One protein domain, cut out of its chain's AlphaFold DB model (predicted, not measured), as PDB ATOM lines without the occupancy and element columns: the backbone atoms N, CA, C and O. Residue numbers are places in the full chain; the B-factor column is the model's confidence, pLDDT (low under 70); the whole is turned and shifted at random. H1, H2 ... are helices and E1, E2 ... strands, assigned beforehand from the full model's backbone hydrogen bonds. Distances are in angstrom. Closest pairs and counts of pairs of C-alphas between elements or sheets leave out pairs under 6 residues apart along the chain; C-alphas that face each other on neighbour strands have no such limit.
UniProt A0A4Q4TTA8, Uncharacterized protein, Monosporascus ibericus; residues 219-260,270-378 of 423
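This is residues 219 to 260 and 270 to 378 of the 423 residues of an uncharacterized protein of Monosporascus ibericus (UniProt A0A4Q4TTA8). A small three-stranded antiparallel sheet has two helices, H2 and H3, crossing over one face and no named helix on the other, where the long link of residues 329 to 346 arches out. H1 makes a corner with H2, and H4 and H5 form a crossed pair past the end of the sheet where E3 ends, with H5 at one end of the longest axis. The 151 printed residues hold five named helices and three named strands, in the order H1 H2 H3 H4 E1 E2 E3 H5; the sheet's order is E1 E3 E2, and the class is mixed. The whole is compact, with a radius of gyration of the C-alphas of 15.6 A and spans of 50 by 34 by 29 A.

Begin at H1, residues 219 to 224, and H2, residues 226 to 242: they touch only at the corner, about perpendicular at 78 degrees, closest at the C-alphas of Gln 221 and Thr 229, 6.1 A. H3, residues 272 to 292, touches H2 with residues 273 to 277 alone, at a steep tilt of 50 degrees, opposite ways; the closest C-alphas are those of Leu 232 and Gly 277, 6.3 A. H4, residues 294 to 306, is not on the sheet. Look next at E1, residues 323 to 328, and E3, residues 358 to 364, antiparallel neighbours with N 327 and O 360 2.8 A apart, within hydrogen-bond range. E2, residues 347 to 352, forms a hairpin with E3, with N 349 and O 361 2.8 A apart, within the same range. H2 and H3 are on the same face, at heights over the sheet of 9.0 A and 8.2 A. H2 runs across the strands, at 81 degrees to E2 on the local plane, and H3 slantwise, at 47 degrees to E2 on the local plane. H5, residues 367 to 376, touches H4 at residues 303 to 306 alone, at a steep tilt of 64 degrees, the same way; the C-alphas of Ile 303 and Ala 373 are closest, 5.3 A. In H1, H4 and H5 every O i to N i+4 pair is within hydrogen-bond range; in H2 12 of 13 are, in H3 16 of 17.

Find C-alpha 219 at (-2.340, -3.631, -46.172), where H1 begins. H2 is 24.9 A long, H3 30.4 A and H4 18.7 A. E1 and E2 each measure 17.1 A, E3 19.5 A. H5 ends at C-alpha 376, (17.376, 16.363, -23.396).

The C-alphas of Ile 355 and Gly 378 are farthest apart, 51.3 A. Residues 261 to 269 are not printed, and C-alphas 260 and 270 are 15.2 A apart across this cut. The links H4 to E1 and E1 to E2 are long. The mean pLDDT of the printed part is 73.2, with 54 residues under 70, among them 241 to 260 and 327 to 336.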
ATOM      1  N   LEU A 219      -2.364  -3.684 -47.639       93.19
ATOM      2  CA  LEU A 219      -2.340  -3.631 -46.172       93.19
ATOM      3  C   LEU A 219      -3.432  -2.712 -45.592       93.19
ATOM      4  O   LEU A 219      -4.013  -3.027 -44.556       93.19
ATOM      5  N   MET A 220      -3.763  -1.606 -46.269       90.38
ATOM      6  CA  MET A 220      -4.814  -0.690 -45.810       90.38
ATOM      7  C   MET A 220      -6.190  -1.356 -45.832       90.38
ATOM      8  O   MET A 220      -6.962  -1.233 -44.882       90.38
ATOM      9  N   GLN A 221      -6.474  -2.098 -46.897       91.88
ATOM     10  CA  GLN A 221      -7.702  -2.858 -47.071       91.88
ATOM     11  C   GLN A 221      -7.777  -3.990 -46.044       91.88
ATOM     12  O   GLN A 221      -8.835  -4.201 -45.455       91.88
ATOM     13  N   LEU A 222      -6.656  -4.664 -45.767       92.44
ATOM     14  CA  LEU A 222      -6.580  -5.718 -44.755       92.44
ATOM     15  C   LEU A 222      -6.848  -5.198 -43.334       92.44
ATOM     16  O   LEU A 222      -7.480  -5.901 -42.547       92.44
ATOM     17  N   LEU A 223      -6.374  -3.994 -42.995       92.00
ATOM     18  CA  LEU A 223      -6.504  -3.427 -41.645       92.00
ATOM     19  C   LEU A 223      -7.791  -2.622 -41.429       92.00
ATOM     20  O   LEU A 223      -8.307  -2.581 -40.312       92.00
ATOM     21  N   HIS A 224      -8.299  -1.956 -42.466       90.69
ATOM     22  CA  HIS A 224      -9.383  -0.974 -42.337       90.69
ATOM     23  C   HIS A 224     -10.543  -1.186 -43.316       90.69
ATOM     24  O   HIS A 224     -11.541  -0.470 -43.243       90.69
ATOM     25  N   GLY A 225     -10.435  -2.158 -44.222       91.75
ATOM     26  CA  GLY A 225     -11.433  -2.437 -45.245       91.75
ATOM     27  C   GLY A 225     -11.289  -1.583 -46.509       91.75
ATOM     28  O   GLY A 225     -10.709  -0.489 -46.531       91.75
ATOM     29  N   SER A 226     -11.855  -2.096 -47.601       90.81
ATOM     30  CA  SER A 226     -11.788  -1.473 -48.928       90.81
ATOM     31  C   SER A 226     -12.511  -0.127 -48.996       90.81
ATOM     32  O   SER A 226     -12.056   0.778 -49.695       90.81
ATOM     33  N   ASP A 227     -13.601   0.046 -48.242       89.81
ATOM     34  CA  ASP A 227     -14.369   1.294 -48.241       89.81
ATOM     35  C   ASP A 227     -13.585   2.473 -47.675       89.81
ATOM     36  O   ASP A 227     -13.598   3.555 -48.265       89.81
ATOM     37  N   VAL A 228     -12.848   2.261 -46.580       87.62
ATOM     38  CA  VAL A 228     -11.994   3.295 -45.979       87.62
ATOM     39  C   VAL A 228     -10.882   3.688 -46.946       87.62
ATOM     40  O   VAL A 228     -10.650   4.877 -47.171       87.62
ATOM     41  N   THR A 229     -10.241   2.699 -47.570       87.31
ATOM     42  CA  THR A 229      -9.156   2.927 -48.537       87.31
ATOM     43  C   THR A 229      -9.646   3.734 -49.743       87.31
ATOM     44  O   THR A 229      -9.032   4.730 -50.132       87.31
ATOM     45  N   ARG A 230     -10.801   3.360 -50.304       87.25
ATOM     46  CA  ARG A 230     -11.428   4.056 -51.434       87.25
ATOM     47  C   ARG A 230     -11.869   5.470 -51.066       87.25
ATOM     48  O   ARG A 230     -11.711   6.382 -51.877       87.25
ATOM     49  N   LEU A 231     -12.426   5.661 -49.869       87.06
ATOM     50  CA  LEU A 231     -12.813   6.980 -49.377       87.06
ATOM     51  C   LEU A 231     -11.591   7.892 -49.249       87.06
ATOM     52  O   LEU A 231     -11.645   9.029 -49.710       87.06
ATOM     53  N   LEU A 232     -10.489   7.390 -48.688       84.44
ATOM     54  CA  LEU A 232      -9.256   8.161 -48.555       84.44
ATOM     55  C   LEU A 232      -8.664   8.532 -49.919       84.44
ATOM     56  O   LEU A 232      -8.335   9.696 -50.137       84.44
ATOM     57  N   ALA A 233      -8.585   7.576 -50.847       83.50
ATOM     58  CA  ALA A 233      -8.095   7.831 -52.200       83.50
ATOM     59  C   ALA A 233      -8.928   8.908 -52.915       83.50
ATOM     60  O   ALA A 233      -8.367   9.843 -53.476       83.50
ATOM     61  N   ARG A 234     -10.263   8.833 -52.834       83.75
ATOM     62  CA  ARG A 234     -11.165   9.856 -53.394       83.75
ATOM     63  C   ARG A 234     -10.988  11.223 -52.749       83.75
ATOM     64  O   ARG A 234     -11.098  12.241 -53.421       83.75
ATOM     65  N   ALA A 235     -10.769  11.253 -51.442       82.50
ATOM     66  CA  ALA A 235     -10.628  12.504 -50.723       82.50
ATOM     67  C   ALA A 235      -9.291  13.195 -51.052       82.50
ATOM     68  O   ALA A 235      -9.266  14.418 -51.180       82.50
ATOM     69  N   LEU A 236      -8.217  12.423 -51.258       78.94
ATOM     70  CA  LEU A 236      -6.938  12.917 -51.783       78.94
ATOM     71  C   LEU A 236      -7.064  13.408 -53.226       78.94
ATOM     72  O   LEU A 236      -6.581  14.492 -53.535       78.94
ATOM     73  N   ASP A 237      -7.763  12.655 -54.072       77.81
ATOM     74  CA  ASP A 237      -8.043  13.031 -55.460       77.81
ATOM     75  C   ASP A 237      -8.781  14.371 -55.543       77.81
ATOM     76  O   ASP A 237      -8.298  15.324 -56.156       77.81
ATOM     77  N   MET A 238      -9.876  14.508 -54.796       78.06
ATOM     78  CA  MET A 238     -10.621  15.761 -54.701       78.06
ATOM     79  C   MET A 238      -9.770  16.903 -54.130       78.06
ATOM     80  O   MET A 238      -9.828  18.019 -54.634       78.06
ATOM     81  N   TRP A 239      -8.966  16.655 -53.094       75.81
ATOM     82  CA  TRP A 239      -8.094  17.685 -52.524       75.81
ATOM     83  C   TRP A 239      -7.028  18.165 -53.518       75.81
ATOM     84  O   TRP A 239      -6.801  19.371 -53.635       75.81
ATOM     85  N   SER A 240      -6.433  17.240 -54.272       71.62
ATOM     86  CA  SER A 240      -5.416  17.527 -55.291       71.62
ATOM     87  C   SER A 240      -5.945  18.313 -56.489       71.62
ATOM     88  O   SER A 240      -5.184  18.969 -57.191       71.62
ATOM     89  N   TYR A 241      -7.258  18.281 -56.711       69.69
ATOM     90  CA  TYR A 241      -7.903  19.124 -57.707       69.69
ATOM     91  C   TYR A 241      -7.914  20.601 -57.282       69.69
ATOM     92  O   TYR A 241      -7.623  21.482 -58.090       69.69
ATOM     93  N   PHE A 242      -8.235  20.880 -56.014       65.00
ATOM     94  CA  PHE A 242      -8.372  22.251 -55.502       65.00
ATOM     95  C   PHE A 242      -7.059  22.868 -55.032       65.00
ATOM     96  O   PHE A 242      -6.931  24.091 -55.010       65.00
ATOM     97  N   THR A 243      -6.098  22.035 -54.650       60.25
ATOM     98  CA  THR A 243      -4.776  22.488 -54.235       60.25
ATOM     99  C   THR A 243      -3.857  22.305 -55.424       60.25
ATOM    100  O   THR A 243      -3.585  21.157 -55.779       60.25
ATOM    101  N   PRO A 244      -3.418  23.386 -56.091       55.72
ATOM    102  CA  PRO A 244      -2.407  23.232 -57.114       55.72
ATOM    103  C   PRO A 244      -1.190  22.523 -56.513       55.72
ATOM    104  O   PRO A 244      -0.939  22.607 -55.314       55.72
ATOM    105  N   LEU A 245      -0.474  21.769 -57.332       55.84
ATOM    106  CA  LEU A 245       0.635  20.944 -56.874       55.84
ATOM    107  C   LEU A 245       1.935  21.450 -57.489       55.84
ATOM    108  O   LEU A 245       1.887  22.045 -58.573       55.84
ATOM    109  N   PRO A 246       3.078  21.220 -56.820       50.78
ATOM    110  CA  PRO A 246       4.371  21.478 -57.429       50.78
ATOM    111  C   PRO A 246       4.513  20.656 -58.713       50.78
ATOM    112  O   PRO A 246       3.942  19.565 -58.847       50.78
ATOM    113  N   PHE A 247       5.294  21.174 -59.664       47.00
ATOM    114  CA  PHE A 247       5.709  20.372 -60.810       47.00
ATOM    115  C   PHE A 247       6.385  19.080 -60.319       47.00
ATOM    116  O   PHE A 247       7.050  19.101 -59.282       47.00
ATOM    117  N   PRO A 248       6.285  17.964 -61.063       43.59
ATOM    118  CA  PRO A 248       6.941  16.703 -60.699       43.59
ATOM    119  C   PRO A 248       8.443  16.834 -60.380       43.59
ATOM    120  O   PRO A 248       8.988  16.029 -59.631       43.59
ATOM    121  N   GLU A 249       9.096  17.852 -60.945       42.84
ATOM    122  CA  GLU A 249      10.513  18.192 -60.769       42.84
ATOM    123  C   GLU A 249      10.805  19.038 -59.521       42.84
ATOM    124  O   GLU A 249      11.940  19.056 -59.039       42.84
ATOM    125  N   GLN A 250       9.784  19.725 -59.000       41.62
ATOM    126  CA  GLN A 250       9.853  20.659 -57.872       41.62
ATOM    127  C   GLN A 250       9.561  19.981 -56.521       41.62
ATOM    128  O   GLN A 250       9.653  20.621 -55.477       41.62
ATOM    129  N   GLY A 251       9.294  18.669 -56.518       46.66
ATOM    130  CA  GLY A 251       9.290  17.841 -55.311       46.66
ATOM    131  C   GLY A 251       7.906  17.502 -54.749       46.66
ATOM    132  O   GLY A 251       6.884  17.563 -55.426       46.66
ATOM    133  N   VAL A 252       7.905  17.043 -53.499       45.78
ATOM    134  CA  VAL A 252       6.733  16.557 -52.757       45.78
ATOM    135  C   VAL A 252       6.051  17.735 -52.055       45.78
ATOM    136  O   VAL A 252       6.736  18.587 -51.493       45.78
ATOM    137  N   MET A 253       4.711  17.790 -52.033       43.50
ATOM    138  CA  MET A 253       4.024  18.798 -51.221       43.50
ATOM    139  C   MET A 253       4.138  18.414 -49.743       43.50
ATOM    140  O   MET A 253       3.575  17.418 -49.273       43.50
ATOM    141  N   TRP A 254       4.855  19.239 -48.989       44.50
ATOM    142  CA  TRP A 254       4.915  19.119 -47.542       44.50
ATOM    143  C   TRP A 254       3.611  19.609 -46.929       44.50
ATOM    144  O   TRP A 254       3.289  20.793 -46.972       44.50
ATOM    145  N   CYS A 255       2.898  18.717 -46.251       42.91
ATOM    146  CA  CYS A 255       2.059  19.149 -45.144       42.91
ATOM    147  C   CYS A 255       2.965  19.263 -43.914       42.91
ATOM    148  O   CYS A 255       3.002  18.363 -43.075       42.91
ATOM    149  N   ARG A 256       3.741  20.351 -43.820       38.47
ATOM    150  CA  ARG A 256       4.512  20.650 -42.608       38.47
ATOM    151  C   ARG A 256       3.492  20.965 -41.511       38.47
ATOM    152  O   ARG A 256       2.870  22.020 -41.517       38.47
ATOM    153  N   PHE A 257       3.298  20.051 -40.564       39.59
ATOM    154  CA  PHE A 257       2.471  20.288 -39.372       39.59
ATOM    155  C   PHE A 257       3.187  21.165 -38.324       39.59
ATOM    156  O   PHE A 257       2.829  21.139 -37.153       39.59
ATOM    157  N   GLN A 258       4.201  21.936 -38.731       34.97
ATOM    158  CA  GLN A 258       4.968  22.808 -37.848       34.97
ATOM    159  C   GLN A 258       4.395  24.224 -37.899       34.97
ATOM    160  O   GLN A 258       4.376  24.860 -38.951       34.97
ATOM    161  N   SER A 259       3.990  24.753 -36.749       28.02
ATOM    162  CA  SER A 259       3.976  26.197 -36.536       28.02
ATOM    163  C   SER A 259       5.418  26.645 -36.277       28.02
ATOM    164  O   SER A 259       5.947  26.356 -35.206       28.02
ATOM    165  N   LYS A 260       6.077  27.337 -37.219       29.72
ATOM    166  CA  LYS A 260       7.282  28.115 -36.869       29.72
ATOM    167  C   LYS A 260       6.854  29.166 -35.819       29.72
ATOM    168  O   LYS A 260       5.881  29.881 -36.072       29.72
ATOM    169  N   VAL A 270      -4.584  22.405 -42.853       51.47
ATOM    170  CA  VAL A 270      -4.514  21.042 -43.399       51.47
ATOM    171  C   VAL A 270      -5.900  20.413 -43.240       51.47
ATOM    172  O   VAL A 270      -6.332  20.234 -42.091       51.47
ATOM    173  N   PRO A 271      -6.619  20.106 -44.340       59.81
ATOM    174  CA  PRO A 271      -7.993  19.647 -44.250       59.81
ATOM    175  C   PRO A 271      -8.106  18.441 -43.323       59.81
ATOM    176  O   PRO A 271      -7.246  17.558 -43.323       59.81
ATOM    177  N   THR A 272      -9.190  18.360 -42.553       64.69
ATOM    178  CA  THR A 272      -9.470  17.247 -41.625       64.69
ATOM    179  C   THR A 272      -9.306  15.872 -42.285       64.69
ATOM    180  O   THR A 272      -8.900  14.905 -41.643       64.69
ATOM    181  N   VAL A 273      -9.573  15.795 -43.589       62.50
ATOM    182  CA  VAL A 273      -9.333  14.624 -44.439       62.50
ATOM    183  C   VAL A 273      -7.862  14.194 -44.451       62.50
ATOM    184  O   VAL A 273      -7.588  13.017 -44.231       62.50
ATOM    185  N   LEU A 274      -6.917  15.117 -44.660       66.81
ATOM    186  CA  LEU A 274      -5.482  14.808 -44.684       66.81
ATOM    187  C   LEU A 274      -4.985  14.360 -43.309       66.81
ATOM    188  O   LEU A 274      -4.195  13.424 -43.221       66.81
ATOM    189  N   ARG A 275      -5.509  14.949 -42.225       68.31
ATOM    190  CA  ARG A 275      -5.225  14.492 -40.851       68.31
ATOM    191  C   ARG A 275      -5.709  13.061 -40.606       68.31
ATOM    192  O   ARG A 275      -4.995  12.242 -40.043       68.31
ATOM    193  N   ARG A 276      -6.919  12.724 -41.062       71.88
ATOM    194  CA  ARG A 276      -7.451  11.354 -40.939       71.88
ATOM    195  C   ARG A 276      -6.689  10.355 -41.818       71.88
ATOM    196  O   ARG A 276      -6.471   9.224 -41.391       71.88
ATOM    197  N   GLY A 277      -6.269  10.769 -43.012       74.25
ATOM    198  CA  GLY A 277      -5.453   9.963 -43.920       74.25
ATOM    199  C   GLY A 277      -4.063   9.655 -43.372       74.25
ATOM    200  O   GLY A 277      -3.668   8.494 -43.315       74.25
ATOM    201  N   THR A 278      -3.355  10.684 -42.903       73.81
ATOM    202  CA  THR A 278      -2.036  10.552 -42.257       73.81
ATOM    203  C   THR A 278      -2.106   9.699 -40.996       73.81
ATOM    204  O   THR A 278      -1.254   8.834 -40.806       73.81
ATOM    205  N   ARG A 279      -3.173   9.813 -40.194       79.06
ATOM    206  CA  ARG A 279      -3.418   8.892 -39.073       79.06
ATOM    207  C   ARG A 279      -3.478   7.432 -39.523       79.06
ATOM    208  O   ARG A 279      -2.785   6.592 -38.959       79.06
ATOM    209  N   LYS A 280      -4.284   7.113 -40.539       83.06
ATOM    210  CA  LYS A 280      -4.399   5.729 -41.023       83.06
ATOM    211  C   LYS A 280      -3.090   5.222 -41.626       83.06
ATOM    212  O   LYS A 280      -2.720   4.078 -41.384       83.06
ATOM    213  N   ALA A 281      -2.348   6.082 -42.321       82.62
ATOM    214  CA  ALA A 281      -0.995   5.761 -42.767       82.62
ATOM    215  C   ALA A 281      -0.067   5.443 -41.581       82.62
ATOM    216  O   ALA A 281       0.637   4.440 -41.611       82.62
ATOM    217  N   THR A 282      -0.123   6.232 -40.505       83.19
ATOM    218  CA  THR A 282       0.656   6.009 -39.273       83.19
ATOM    219  C   THR A 282       0.350   4.645 -38.659       83.19
ATOM    220  O   THR A 282       1.269   3.890 -38.352       83.19
ATOM    221  N   GLU A 283      -0.932   4.290 -38.531       86.94
ATOM    222  CA  GLU A 283      -1.362   2.987 -38.007       86.94
ATOM    223  C   GLU A 283      -0.797   1.820 -38.840       86.94
ATOM    224  O   GLU A 283      -0.330   0.829 -38.273       86.94
ATOM    225  N   MET A 284      -0.780   1.950 -40.172       88.44
ATOM    226  CA  MET A 284      -0.206   0.950 -41.079       88.44
ATOM    227  C   MET A 284       1.315   0.844 -40.968       88.44
ATOM    228  O   MET A 284       1.850  -0.263 -40.906       88.44
ATOM    229  N   ILE A 285       2.020   1.977 -40.939       89.00
ATOM    230  CA  ILE A 285       3.482   1.988 -40.822       89.00
ATOM    231  C   ILE A 285       3.877   1.392 -39.467       89.00
ATOM    232  O   ILE A 285       4.746   0.525 -39.421       89.00
ATOM    233  N   ARG A 286       3.174   1.750 -38.382       89.75
ATOM    234  CA  ARG A 286       3.352   1.147 -37.050       89.75
ATOM    235  C   ARG A 286       3.162  -0.364 -37.086       89.75
ATOM    236  O   ARG A 286       3.967  -1.089 -36.510       89.75
ATOM    237  N   PHE A 287       2.117  -0.841 -37.768       92.25
ATOM    238  CA  PHE A 287       1.824  -2.271 -37.890       92.25
ATOM    239  C   PHE A 287       3.001  -3.064 -38.480       92.25
ATOM    240  O   PHE A 287       3.214  -4.203 -38.070       92.25
ATOM    241  N   LEU A 288       3.760  -2.470 -39.406       92.56
ATOM    242  CA  LEU A 288       4.956  -3.079 -39.990       92.56
ATOM    243  C   LEU A 288       6.199  -2.866 -39.121       92.56
ATOM    244  O   LEU A 288       6.873  -3.830 -38.779       92.56
ATOM    245  N   VAL A 289       6.497  -1.620 -38.749       90.75
ATOM    246  CA  VAL A 289       7.753  -1.249 -38.078       90.75
ATOM    247  C   VAL A 289       7.872  -1.891 -36.699       90.75
ATOM    248  O   VAL A 289       8.928  -2.419 -36.370       90.75
ATOM    249  N   GLN A 290       6.795  -1.899 -35.909       92.25
ATOM    250  CA  GLN A 290       6.823  -2.408 -34.538       92.25
ATOM    251  C   GLN A 290       7.302  -3.873 -34.435       92.25
ATOM    252  O   GLN A 290       8.186  -4.132 -33.621       92.25
ATOM    253  N   PRO A 291       6.772  -4.842 -35.210       93.31
ATOM    254  CA  PRO A 291       7.279  -6.215 -35.174       93.31
ATOM    255  C   PRO A 291       8.596  -6.422 -35.939       93.31
ATOM    256  O   PRO A 291       9.353  -7.314 -35.572       93.31
ATOM    257  N   LEU A 292       8.871  -5.637 -36.988       92.56
ATOM    258  CA  LEU A 292      10.047  -5.818 -37.856       92.56
ATOM    259  C   LEU A 292      11.332  -5.179 -37.302       92.56
ATOM    260  O   LEU A 292      12.427  -5.597 -37.670       92.56
ATOM    261  N   GLY A 293      11.205  -4.165 -36.446       90.06
ATOM    262  CA  GLY A 293      12.318  -3.465 -35.807       90.06
ATOM    263  C   GLY A 293      11.904  -2.908 -34.445       90.06
ATOM    264  O   GLY A 293      11.750  -1.691 -34.320       90.06
ATOM    265  N   PRO A 294      11.684  -3.767 -33.434       91.25
ATOM    266  CA  PRO A 294      11.159  -3.359 -32.131       91.25
ATOM    267  C   PRO A 294      12.085  -2.393 -31.378       91.25
ATOM    268  O   PRO A 294      11.594  -1.510 -30.669       91.25
ATOM    269  N   GLU A 295      13.401  -2.501 -31.558       89.50
ATOM    270  CA  GLU A 295      14.386  -1.585 -30.975       89.50
ATOM    271  C   GLU A 295      14.261  -0.195 -31.603       89.50
ATOM    272  O   GLU A 295      14.109   0.792 -30.885       89.50
ATOM    273  N   TYR A 296      14.228  -0.128 -32.940       88.25
ATOM    274  CA  TYR A 296      14.022   1.124 -33.677       88.25
ATOM    275  C   TYR A 296      12.675   1.758 -33.318       88.25
ATOM    276  O   TYR A 296      12.606   2.947 -33.027       88.25
ATOM    277  N   TYR A 297      11.604   0.962 -33.258       90.19
ATOM    278  CA  TYR A 297      10.285   1.442 -32.852       90.19
ATOM    279  C   TYR A 297      10.312   2.069 -31.452       90.19
ATOM    280  O   TYR A 297       9.800   3.171 -31.247       90.19
ATOM    281  N   SER A 298      10.939   1.378 -30.498       90.62
ATOM    282  CA  SER A 298      11.055   1.839 -29.113       90.62
ATOM    283  C   SER A 298      11.869   3.130 -29.014       90.62
ATOM    284  O   SER A 298      11.471   4.047 -28.292       90.62
ATOM    285  N   GLU A 299      12.959   3.240 -29.780       89.25
ATOM    286  CA  GLU A 299      13.749   4.467 -29.901       89.25
ATOM    287  C   GLU A 299      12.905   5.619 -30.467       89.25
ATOM    288  O   GLU A 299      12.898   6.708 -29.896       89.25
ATOM    289  N   CYS A 300      12.130   5.394 -31.534       87.75
ATOM    290  CA  CYS A 300      11.257   6.421 -32.110       87.75
ATOM    291  C   CYS A 300      10.206   6.927 -31.112       87.75
ATOM    292  O   CYS A 300       9.990   8.137 -31.000       87.75
ATOM    293  N   VAL A 301       9.576   6.021 -30.360       89.31
ATOM    294  CA  VAL A 301       8.615   6.376 -29.305       89.31
ATOM    295  C   VAL A 301       9.297   7.171 -28.184       89.31
ATOM    296  O   VAL A 301       8.730   8.145 -27.683       89.31
ATOM    297  N   GLU A 302      10.519   6.802 -27.785       88.75
ATOM    298  CA  GLU A 302      11.303   7.550 -26.793       88.75
ATOM    299  C   GLU A 302      11.656   8.958 -27.293       88.75
ATOM    300  O   GLU A 302      11.413   9.933 -26.579       88.75
ATOM    301  N   ILE A 303      12.140   9.081 -28.533       84.44
ATOM    302  CA  ILE A 303      12.450  10.366 -29.176       84.44
ATOM    303  C   ILE A 303      11.216  11.270 -29.155       84.44
ATOM    304  O   ILE A 303      11.280  12.411 -28.691       84.44
ATOM    305  N   LEU A 304      10.064  10.757 -29.590       83.44
ATOM    306  CA  LEU A 304       8.833  11.542 -29.658       83.44
ATOM    307  C   LEU A 304       8.256  11.910 -28.302       83.44
ATOM    308  O   LEU A 304       7.640  12.971 -28.181       83.44
ATOM    309  N   LYS A 305       8.470  11.113 -27.252       86.12
ATOM    310  CA  LYS A 305       8.101  11.511 -25.884       86.12
ATOM    311  C   LYS A 305       8.822  12.791 -25.462       86.12
ATOM    312  O   LYS A 305       8.177  13.644 -24.854       86.12
ATOM    313  N   GLN A 306      10.083  12.958 -25.860       84.38
ATOM    314  CA  GLN A 306      10.916  14.107 -25.490       84.38
ATOM    315  C   GLN A 306      10.700  15.358 -26.353       84.38
ATOM    316  O   GLN A 306      11.131  16.443 -25.958       84.38
ATOM    317  N   LEU A 307      10.045  15.244 -27.514       78.44
ATOM    318  CA  LEU A 307       9.786  16.417 -28.351       78.44
ATOM    319  C   LEU A 307       8.756  17.376 -27.709       78.44
ATOM    320  O   LEU A 307       7.869  16.938 -26.968       78.44
ATOM    321  N   PRO A 308       8.825  18.682 -28.004       73.44
ATOM    322  CA  PRO A 308       7.779  19.651 -27.678       73.44
ATOM    323  C   PRO A 308       6.421  19.297 -28.323       73.44
ATOM    324  O   PRO A 308       6.404  18.736 -29.418       73.44
ATOM    325  N   PRO A 309       5.262  19.616 -27.705       72.06
ATOM    326  CA  PRO A 309       3.941  19.297 -28.265       72.06
ATOM    327  C   PRO A 309       3.662  19.873 -29.662       72.06
ATOM    328  O   PRO A 309       2.907  19.269 -30.416       72.06
ATOM    329  N   ASP A 310       4.250  21.019 -29.991       67.88
ATOM    330  CA  ASP A 310       4.193  21.706 -31.289       67.88
ATOM    331  C   ASP A 310       5.062  21.038 -32.370       67.88
ATOM    332  O   ASP A 310       4.888  21.304 -33.558       67.88
ATOM    333  N   GLN A 311       5.951  20.126 -31.970       62.56
ATOM    334  CA  GLN A 311       6.769  19.298 -32.860       62.56
ATOM    335  C   GLN A 311       6.233  17.863 -32.994       62.56
ATOM    336  O   GLN A 311       6.839  17.041 -33.682       62.56
ATOM    337  N   LYS A 312       5.101  17.543 -32.349       66.38
ATOM    338  CA  LYS A 312       4.445  16.232 -32.442       66.38
ATOM    339  C   LYS A 312       3.250  16.299 -33.371       66.38
ATOM    340  O   LYS A 312       2.390  17.172 -33.254       66.38
ATOM    341  N   ILE A 313       3.136  15.297 -34.226       64.19
ATOM    342  CA  ILE A 313       1.917  15.065 -34.989       64.19
ATOM    343  C   ILE A 313       1.041  14.175 -34.127       64.19
ATOM    344  O   ILE A 313       1.217  12.964 -34.115       64.19
ATOM    345  N   LYS A 314       0.131  14.801 -33.375       63.31
ATOM    346  CA  LYS A 314      -0.766  14.077 -32.475       63.31
ATOM    347  C   LYS A 314      -1.697  13.163 -33.263       63.31
ATOM    348  O   LYS A 314      -2.573  13.633 -33.997       63.31
ATOM    349  N   THR A 315      -1.528  11.872 -33.057       63.78
ATOM    350  CA  THR A 315      -2.498  10.825 -33.354       63.78
ATOM    351  C   THR A 315      -3.203  10.415 -32.057       63.78
ATOM    352  O   THR A 315      -2.743  10.719 -30.961       63.78
ATOM    353  N   ASP A 316      -4.365   9.767 -32.159       59.66
ATOM    354  CA  ASP A 316      -5.167   9.436 -30.970       59.66
ATOM    355  C   ASP A 316      -4.606   8.241 -30.166       59.66
ATOM    356  O   ASP A 316      -5.077   8.000 -29.056       59.66
ATOM    357  N   ASP A 317      -3.632   7.494 -30.709       65.75
ATOM    358  CA  ASP A 317      -3.130   6.248 -30.110       65.75
ATOM    359  C   ASP A 317      -1.705   6.398 -29.538       65.75
ATOM    360  O   ASP A 317      -1.515   6.443 -28.326       65.75
ATOM    361  N   GLU A 318      -0.688   6.412 -30.408       71.31
ATOM    362  CA  GLU A 318       0.731   6.486 -30.041       71.31
ATOM    363  C   GLU A 318       1.522   7.087 -31.206       71.31
ATOM    364  O   GLU A 318       1.541   6.537 -32.312       71.31
ATOM    365  N   ASP A 319       2.181   8.212 -30.938       73.00
ATOM    366  CA  ASP A 319       2.984   8.925 -31.924       73.00
ATOM    367  C   ASP A 319       4.385   8.308 -31.982       73.00
ATOM    368  O   ASP A 319       5.115   8.314 -30.988       73.00
ATOM    369  N   PHE A 320       4.773   7.799 -33.154       75.94
ATOM    370  CA  PHE A 320       6.120   7.260 -33.406       75.94
ATOM    371  C   PHE A 320       6.802   7.861 -34.663       75.94
ATOM    372  O   PHE A 320       7.961   7.555 -34.939       75.94
ATOM    373  N   LEU A 321       6.107   8.737 -35.405       74.25
ATOM    374  CA  LEU A 321       6.628   9.475 -36.564       74.25
ATOM    375  C   LEU A 321       6.570  10.987 -36.323       74.25
ATOM    376  O   LEU A 321       5.578  11.493 -35.796       74.25
ATOM    377  N   ASN A 322       7.612  11.711 -36.736       67.56
ATOM    378  CA  ASN A 322       7.693  13.170 -36.594       67.56
ATOM    379  C   ASN A 322       7.509  13.946 -37.911       67.56
ATOM    380  O   ASN A 322       7.351  15.168 -37.874       67.56
ATOM    381  N   LEU A 323       7.471  13.259 -39.059       67.25
ATOM    382  CA  LEU A 323       7.368  13.889 -40.372       67.25
ATOM    383  C   LEU A 323       6.442  13.114 -41.316       67.25
ATOM    384  O   LEU A 323       6.564  11.896 -41.445       67.25
ATOM    385  N   PHE A 324       5.563  13.842 -42.019       71.25
ATOM    386  CA  PHE A 324       4.786  13.315 -43.141       71.25
ATOM    387  C   PHE A 324       4.928  14.179 -44.388       71.25
ATOM    388  O   PHE A 324       4.937  15.410 -44.311       71.25
ATOM    389  N   ALA A 325       4.942  13.519 -45.540       67.81
ATOM    390  CA  ALA A 325       4.907  14.165 -46.844       67.81
ATOM    391  C   ALA A 325       3.846  13.508 -47.736       67.81
ATOM    392  O   ALA A 325       3.606  12.301 -47.626       67.81
ATOM    393  N   ILE A 326       3.198  14.298 -48.600       70.06
ATOM    394  CA  ILE A 326       2.223  13.795 -49.576       70.06
ATOM    395  C   ILE A 326       2.716  14.121 -50.982       70.06
ATOM    396  O   ILE A 326       2.793  15.280 -51.382       70.06
ATOM    397  N   GLY A 327       3.060  13.080 -51.737       67.25
ATOM    398  CA  GLY A 327       3.526  13.180 -53.119       67.25
ATOM    399  C   GLY A 327       2.454  12.759 -54.109       67.25
ATOM    400  O   GLY A 327       1.642  11.884 -53.807       67.25
ATOM    401  N   ILE A 328       2.462  13.357 -55.303       63.28
ATOM    402  CA  ILE A 328       1.571  12.988 -56.409       63.28
ATOM    403  C   ILE A 328       2.395  12.854 -57.678       63.28
ATOM    404  O   ILE A 328       3.110  13.786 -58.027       63.28
ATOM    405  N   ASN A 329       2.289  11.714 -58.367       57.44
ATOM    406  CA  ASN A 329       2.922  11.483 -59.678       57.44
ATOM    407  C   ASN A 329       4.395  11.936 -59.758       57.44
ATOM    408  O   ASN A 329       4.816  12.505 -60.762       57.44
ATOM    409  N   GLY A 330       5.168  11.722 -58.690       55.44
ATOM    410  CA  GLY A 330       6.536  12.223 -58.630       55.44
ATOM    411  C   GLY A 330       7.418  11.559 -59.685       55.44
ATOM    412  O   GLY A 330       7.570  10.335 -59.680       55.44
ATOM    413  N   TYR A 331       8.052  12.364 -60.541       52.78
ATOM    414  CA  TYR A 331       9.305  11.963 -61.177       52.78
ATOM    415  C   TYR A 331      10.383  12.084 -60.108       52.78
ATOM    416  O   TYR A 331      11.050  13.108 -59.972       52.78
ATOM    417  N   THR A 332      10.504  11.063 -59.266       53.78
ATOM    418  CA  THR A 332      11.490  11.120 -58.199       53.78
ATOM    419  C   THR A 332      12.875  10.960 -58.804       53.78
ATOM    420  O   THR A 332      13.215   9.963 -59.445       53.78
ATOM    421  N   ARG A 333      13.699  11.988 -58.597       58.62
ATOM    422  CA  ARG A 333      15.147  11.904 -58.773       58.62
ATOM    423  C   ARG A 333      15.631  10.680 -57.994       58.62
ATOM    424  O   ARG A 333      15.087  10.380 -56.932       58.62
ATOM    425  N   ARG A 334      16.659   9.977 -58.471       64.06
ATOM    426  CA  ARG A 334      17.353   9.028 -57.590       64.06
ATOM    427  C   ARG A 334      17.996   9.847 -56.480       64.06
ATOM    428  O   ARG A 334      18.894  10.634 -56.754       64.06
ATOM    429  N   HIS A 335      17.492   9.695 -55.269       65.06
ATOM    430  CA  HIS A 335      17.964  10.412 -54.098       65.06
ATOM    431  C   HIS A 335      18.038   9.455 -52.917       65.06
ATOM    432  O   HIS A 335      17.480   8.357 -52.942       65.06
ATOM    433  N   ARG A 336      18.764   9.900 -51.898       69.12
ATOM    434  CA  ARG A 336      18.745   9.341 -50.556       69.12
ATOM    435  C   ARG A 336      18.258  10.452 -49.642       69.12
ATOM    436  O   ARG A 336      18.782  11.563 -49.720       69.12
ATOM    437  N   ASP A 337      17.307  10.143 -48.777       70.12
ATOM    438  CA  ASP A 337      16.880  11.073 -47.741       70.12
ATOM    439  C   ASP A 337      17.946  11.116 -46.646       70.12
ATOM    440  O   ASP A 337      17.991  10.293 -45.739       70.12
ATOM    441  N   VAL A 338      18.881  12.059 -46.780       68.06
ATOM    442  CA  VAL A 338      20.042  12.198 -45.880       68.06
ATOM    443  C   VAL A 338      19.676  12.706 -44.488       68.06
ATOM    444  O   VAL A 338      20.503  12.650 -43.587       68.06
ATOM    445  N   LYS A 339      18.457  13.230 -44.320       70.31
ATOM    446  CA  LYS A 339      17.988  13.775 -43.044       70.31
ATOM    447  C   LYS A 339      17.139  12.791 -42.236       70.31
ATOM    448  O   LYS A 339      16.793  13.090 -41.091       70.31
ATOM    449  N   ASP A 340      16.808  11.643 -42.820       75.00
ATOM    450  CA  ASP A 340      16.173  10.553 -42.091       75.00
ATOM    451  C   ASP A 340      17.131  10.029 -41.020       75.00
ATOM    452  O   ASP A 340      18.351  10.133 -41.172       75.00
ATOM    453  N   ILE A 341      16.579   9.486 -39.929       77.44
ATOM    454  CA  ILE A 341      17.396   8.863 -38.887       77.44
ATOM    455  C   ILE A 341      18.335   7.852 -39.541       77.44
ATOM    456  O   ILE A 341      17.896   7.000 -40.320       77.44
ATOM    457  N   GLU A 342      19.623   7.932 -39.220       72.94
ATOM    458  CA  GLU A 342      20.609   7.024 -39.792       72.94
ATOM    459  C   GLU A 342      20.269   5.566 -39.437       72.94
ATOM    460  O   GLU A 342      20.021   5.227 -38.279       72.94
ATOM    461  N   GLY A 343      20.181   4.705 -40.458       70.38
ATOM    462  CA  GLY A 343      19.722   3.319 -40.299       70.38
ATOM    463  C   GLY A 343      18.233   3.175 -39.938       70.38
ATOM    464  O   GLY A 343      17.773   2.068 -39.627       70.38
ATOM    465  N   GLY A 344      17.464   4.262 -39.969       78.38
ATOM    466  CA  GLY A 344      16.032   4.287 -39.702       78.38
ATOM    467  C   GLY A 344      15.186   3.700 -40.833       78.38
ATOM    468  O   GLY A 344      15.667   3.393 -41.923       78.38
ATOM    469  N   LEU A 345      13.895   3.512 -40.553       82.81
ATOM    470  CA  LEU A 345      12.898   3.069 -41.527       82.81
ATOM    471  C   LEU A 345      11.928   4.209 -41.844       82.81
ATOM    472  O   LEU A 345      11.339   4.793 -40.929       82.81
ATOM    473  N   SER A 346      11.707   4.438 -43.137       83.94
ATOM    474  CA  SER A 346      10.621   5.259 -43.671       83.94
ATOM    475  C   SER A 346       9.442   4.373 -44.078       83.94
ATOM    476  O   SER A 346       9.621   3.345 -44.738       83.94
ATOM    477  N   GLY A 347       8.224   4.779 -43.745       86.50
ATOM    478  CA  GLY A 347       7.006   4.134 -44.217       86.50
ATOM    479  C   GLY A 347       6.425   4.838 -45.436       86.50
ATOM    480  O   GLY A 347       6.259   6.055 -45.422       86.50
ATOM    481  N   LEU A 348       6.087   4.079 -46.479       86.69
ATOM    482  CA  LEU A 348       5.450   4.601 -47.688       86.69
ATOM    483  C   LEU A 348       4.096   3.920 -47.909       86.69
ATOM    484  O   LEU A 348       4.004   2.694 -47.961       86.69
ATOM    485  N   LEU A 349       3.050   4.723 -48.087       86.62
ATOM    486  CA  LEU A 349       1.703   4.283 -48.439       86.62
ATOM    487  C   LEU A 349       1.323   4.833 -49.813       86.62
ATOM    488  O   LEU A 349       1.256   6.045 -50.007       86.62
ATOM    489  N   THR A 350       1.016   3.942 -50.751       85.81
ATOM    490  CA  THR A 350       0.542   4.311 -52.089       85.81
ATOM    491  C   THR A 350      -0.977   4.221 -52.191       85.81
ATOM    492  O   THR A 350      -1.554   3.190 -51.846       85.81
ATOM    493  N   LEU A 351      -1.618   5.266 -52.713       82.69
ATOM    494  CA  LEU A 351      -3.069   5.356 -52.916       82.69
ATOM    495  C   LEU A 351      -3.384   5.874 -54.329       82.69
ATOM    496  O   LEU A 351      -2.535   6.475 -54.987       82.69
ATOM    497  N   GLY A 352      -4.623   5.685 -54.785       76.81
ATOM    498  CA  GLY A 352      -5.094   6.169 -56.090       76.81
ATOM    499  C   GLY A 352      -5.110   5.100 -57.185       76.81
ATOM    500  O   GLY A 352      -5.040   3.904 -56.904       76.81
ATOM    501  N   CYS A 353      -5.256   5.537 -58.439       67.38
ATOM    502  CA  CYS A 353      -5.338   4.670 -59.618       67.38
ATOM    503  C   CYS A 353      -4.090   4.852 -60.489       67.38
ATOM    504  O   CYS A 353      -3.749   5.979 -60.827       67.38
ATOM    505  N   TYR A 354      -3.446   3.758 -60.905       64.31
ATOM    506  CA  TYR A 354      -2.191   3.785 -61.677       64.31
ATOM    507  C   TYR A 354      -2.314   4.336 -63.107       64.31
ATOM    508  O   TYR A 354      -1.302   4.643 -63.728       64.31
ATOM    509  N   ILE A 355      -3.538   4.465 -63.626       59.16
ATOM    510  CA  ILE A 355      -3.830   5.119 -64.916       59.16
ATOM    511  C   ILE A 355      -4.076   6.632 -64.714       59.16
ATOM    512  O   ILE A 355      -4.064   7.404 -65.670       59.16
ATOM    513  N   GLY A 356      -4.289   7.066 -63.467       57.66
ATOM    514  CA  GLY A 356      -4.557   8.444 -63.064       57.66
ATOM    515  C   GLY A 356      -3.565   8.936 -61.998       57.66
ATOM    516  O   GLY A 356      -2.414   8.499 -61.987       57.66
ATOM    517  N   PRO A 357      -3.961   9.871 -61.114       54.38
ATOM    518  CA  PRO A 357      -3.072  10.364 -60.072       54.38
ATOM    519  C   PRO A 357      -2.741   9.272 -59.049       54.38
ATOM    520  O   PRO A 357      -3.621   8.598 -58.501       54.38
ATOM    521  N   ARG A 358      -1.440   9.129 -58.786       69.31
ATOM    522  CA  ARG A 358      -0.870   8.258 -57.761       69.31
ATOM    523  C   ARG A 358      -0.422   9.101 -56.583       69.31
ATOM    524  O   ARG A 358       0.447   9.952 -56.744       69.31
ATOM    525  N   PHE A 359      -0.984   8.821 -55.418       71.94
ATOM    526  CA  PHE A 359      -0.653   9.487 -54.167       71.94
ATOM    527  C   PHE A 359       0.329   8.636 -53.371       71.94
ATOM    528  O   PHE A 359       0.177   7.417 -53.286       71.94
ATOM    529  N   PHE A 360       1.302   9.289 -52.751       75.12
ATOM    530  CA  PHE A 360       2.249   8.690 -51.822       75.12
ATOM    531  C   PHE A 360       2.144   9.432 -50.501       75.12
ATOM    532  O   PHE A 360       2.298  10.648 -50.482       75.12
ATOM    533  N   ILE A 361       1.886   8.723 -49.409       75.12
ATOM    534  CA  ILE A 361       2.058   9.254 -48.059       75.12
ATOM    535  C   ILE A 361       3.347   8.653 -47.518       75.12
ATOM    536  O   ILE A 361       3.466   7.431 -47.426       75.12
ATOM    537  N   ILE A 362       4.299   9.511 -47.181       77.00
ATOM    538  CA  ILE A 362       5.575   9.133 -46.578       77.00
ATOM    539  C   ILE A 362       5.500   9.496 -45.102       77.00
ATOM    540  O   ILE A 362       5.029  10.583 -44.772       77.00
ATOM    541  N   GLY A 363       5.937   8.595 -44.232       76.38
ATOM    542  CA  GLY A 363       6.108   8.830 -42.806       76.38
ATOM    543  C   GLY A 363       7.521   8.448 -42.386       76.38
ATOM    544  O   GLY A 363       7.916   7.299 -42.582       76.38
ATOM    545  N   THR A 364       8.281   9.384 -41.824       77.88
ATOM    546  CA  THR A 364       9.672   9.144 -41.402       77.88
ATOM    547  C   THR A 364       9.998   9.867 -40.094       77.88
ATOM    548  O   THR A 364       9.172  10.612 -39.550       77.88
ATOM    549  N   ASN A 365      11.197   9.615 -39.572       76.81
ATOM    550  CA  ASN A 365      11.767  10.329 -38.444       76.81
ATOM    551  C   ASN A 365      13.047  11.046 -38.862       76.81
ATOM    552  O   ASN A 365      13.921  10.452 -39.484       76.81
ATOM    553  N   HIS A 366      13.163  12.309 -38.464       76.38
ATOM    554  CA  HIS A 366      14.322  13.141 -38.764       76.38
ATOM    555  C   HIS A 366      15.463  12.985 -37.741       76.38
ATOM    556  O   HIS A 366      15.219  12.974 -36.528       76.38
ATOM    557  N   GLU A 367      16.711  12.965 -38.209       79.69
ATOM    558  CA  GLU A 367      17.913  12.839 -37.367       79.69
ATOM    559  C   GLU A 367      18.054  14.013 -36.378       79.69
ATOM    560  O   GLU A 367      18.439  13.841 -35.222       79.69
ATOM    561  N   SER A 368      17.652  15.227 -36.770       74.38
ATOM    562  CA  SER A 368      17.666  16.383 -35.854       74.38
ATOM    563  C   SER A 368      16.749  16.205 -34.635       74.38
ATOM    564  O   SER A 368      17.103  16.631 -33.534       74.38
ATOM    565  N   ALA A 369      15.603  15.533 -34.791       76.31
ATOM    566  CA  ALA A 369      14.697  15.246 -33.682       76.31
ATOM    567  C   ALA A 369      15.318  14.239 -32.705       76.31
ATOM    568  O   ALA A 369      15.208  14.408 -31.488       76.31
ATOM    569  N   LYS A 370      16.026  13.234 -33.236       80.75
ATOM    570  CA  LYS A 370      16.814  12.280 -32.446       80.75
ATOM    571  C   LYS A 370      17.885  12.998 -31.629       80.75
ATOM    572  O   LYS A 370      17.910  12.853 -30.406       80.75
ATOM    573  N   ARG A 371      18.693  13.851 -32.272       79.31
ATOM    574  CA  ARG A 371      19.721  14.669 -31.601       79.31
ATOM    575  C   ARG A 371      19.128  15.535 -30.488       79.31
ATOM    576  O   ARG A 371      19.646  15.529 -29.373       79.31
ATOM    577  N   TYR A 372      18.018  16.228 -30.753       79.00
ATOM    578  CA  TYR A 372      17.331  17.043 -29.744       79.00
ATOM    579  C   TYR A 372      16.897  16.211 -28.529       79.00
ATOM    580  O   TYR A 372      17.200  16.566 -27.385       79.00
ATOM    581  N   ALA A 373      16.205  15.094 -28.768       82.25
ATOM    582  CA  ALA A 373      15.717  14.218 -27.708       82.25
ATOM    583  C   ALA A 373      16.870  13.642 -26.875       82.25
ATOM    584  O   ALA A 373      16.802  13.618 -25.648       82.25
ATOM    585  N   TRP A 374      17.954  13.220 -27.522       84.12
ATOM    586  CA  TRP A 374      19.137  12.687 -26.849       84.12
ATOM    587  C   TRP A 374      19.836  13.718 -25.969       84.12
ATOM    588  O   TRP A 374      20.126  13.413 -24.810       84.12
ATOM    589  N   CYS A 375      20.000  14.951 -26.456       81.50
ATOM    590  CA  CYS A 375      20.505  16.059 -25.648       81.50
ATOM    591  C   CYS A 375      19.639  16.286 -24.400       81.50
ATOM    592  O   CYS A 375      20.167  16.450 -23.301       81.50
ATOM    593  N   LYS A 376      18.306  16.241 -24.535       81.50
ATOM    594  CA  LYS A 376      17.376  16.363 -23.396       81.50
ATOM    595  C   LYS A 376      17.502  15.223 -22.388       81.50
ATOM    596  O   LYS A 376      17.311  15.451 -21.198       81.50
ATOM    597  N   MET A 377      17.845  14.026 -22.849       84.75
ATOM    598  CA  MET A 377      18.052  12.848 -22.005       84.75
ATOM    599  C   MET A 377      19.471  12.749 -21.423       84.75
ATOM    600  O   MET A 377      19.767  11.780 -20.728       84.75
ATOM    601  N   GLY A 378      20.358  13.710 -21.708       82.75
ATOM    602  CA  GLY A 378      21.757  13.662 -21.271       82.75
ATOM    603  C   GLY A 378      22.580  12.564 -21.954       82.75
ATOM    604  O   GLY A 378      23.623  12.172 -21.432       82.75
TER     605      GLY A 378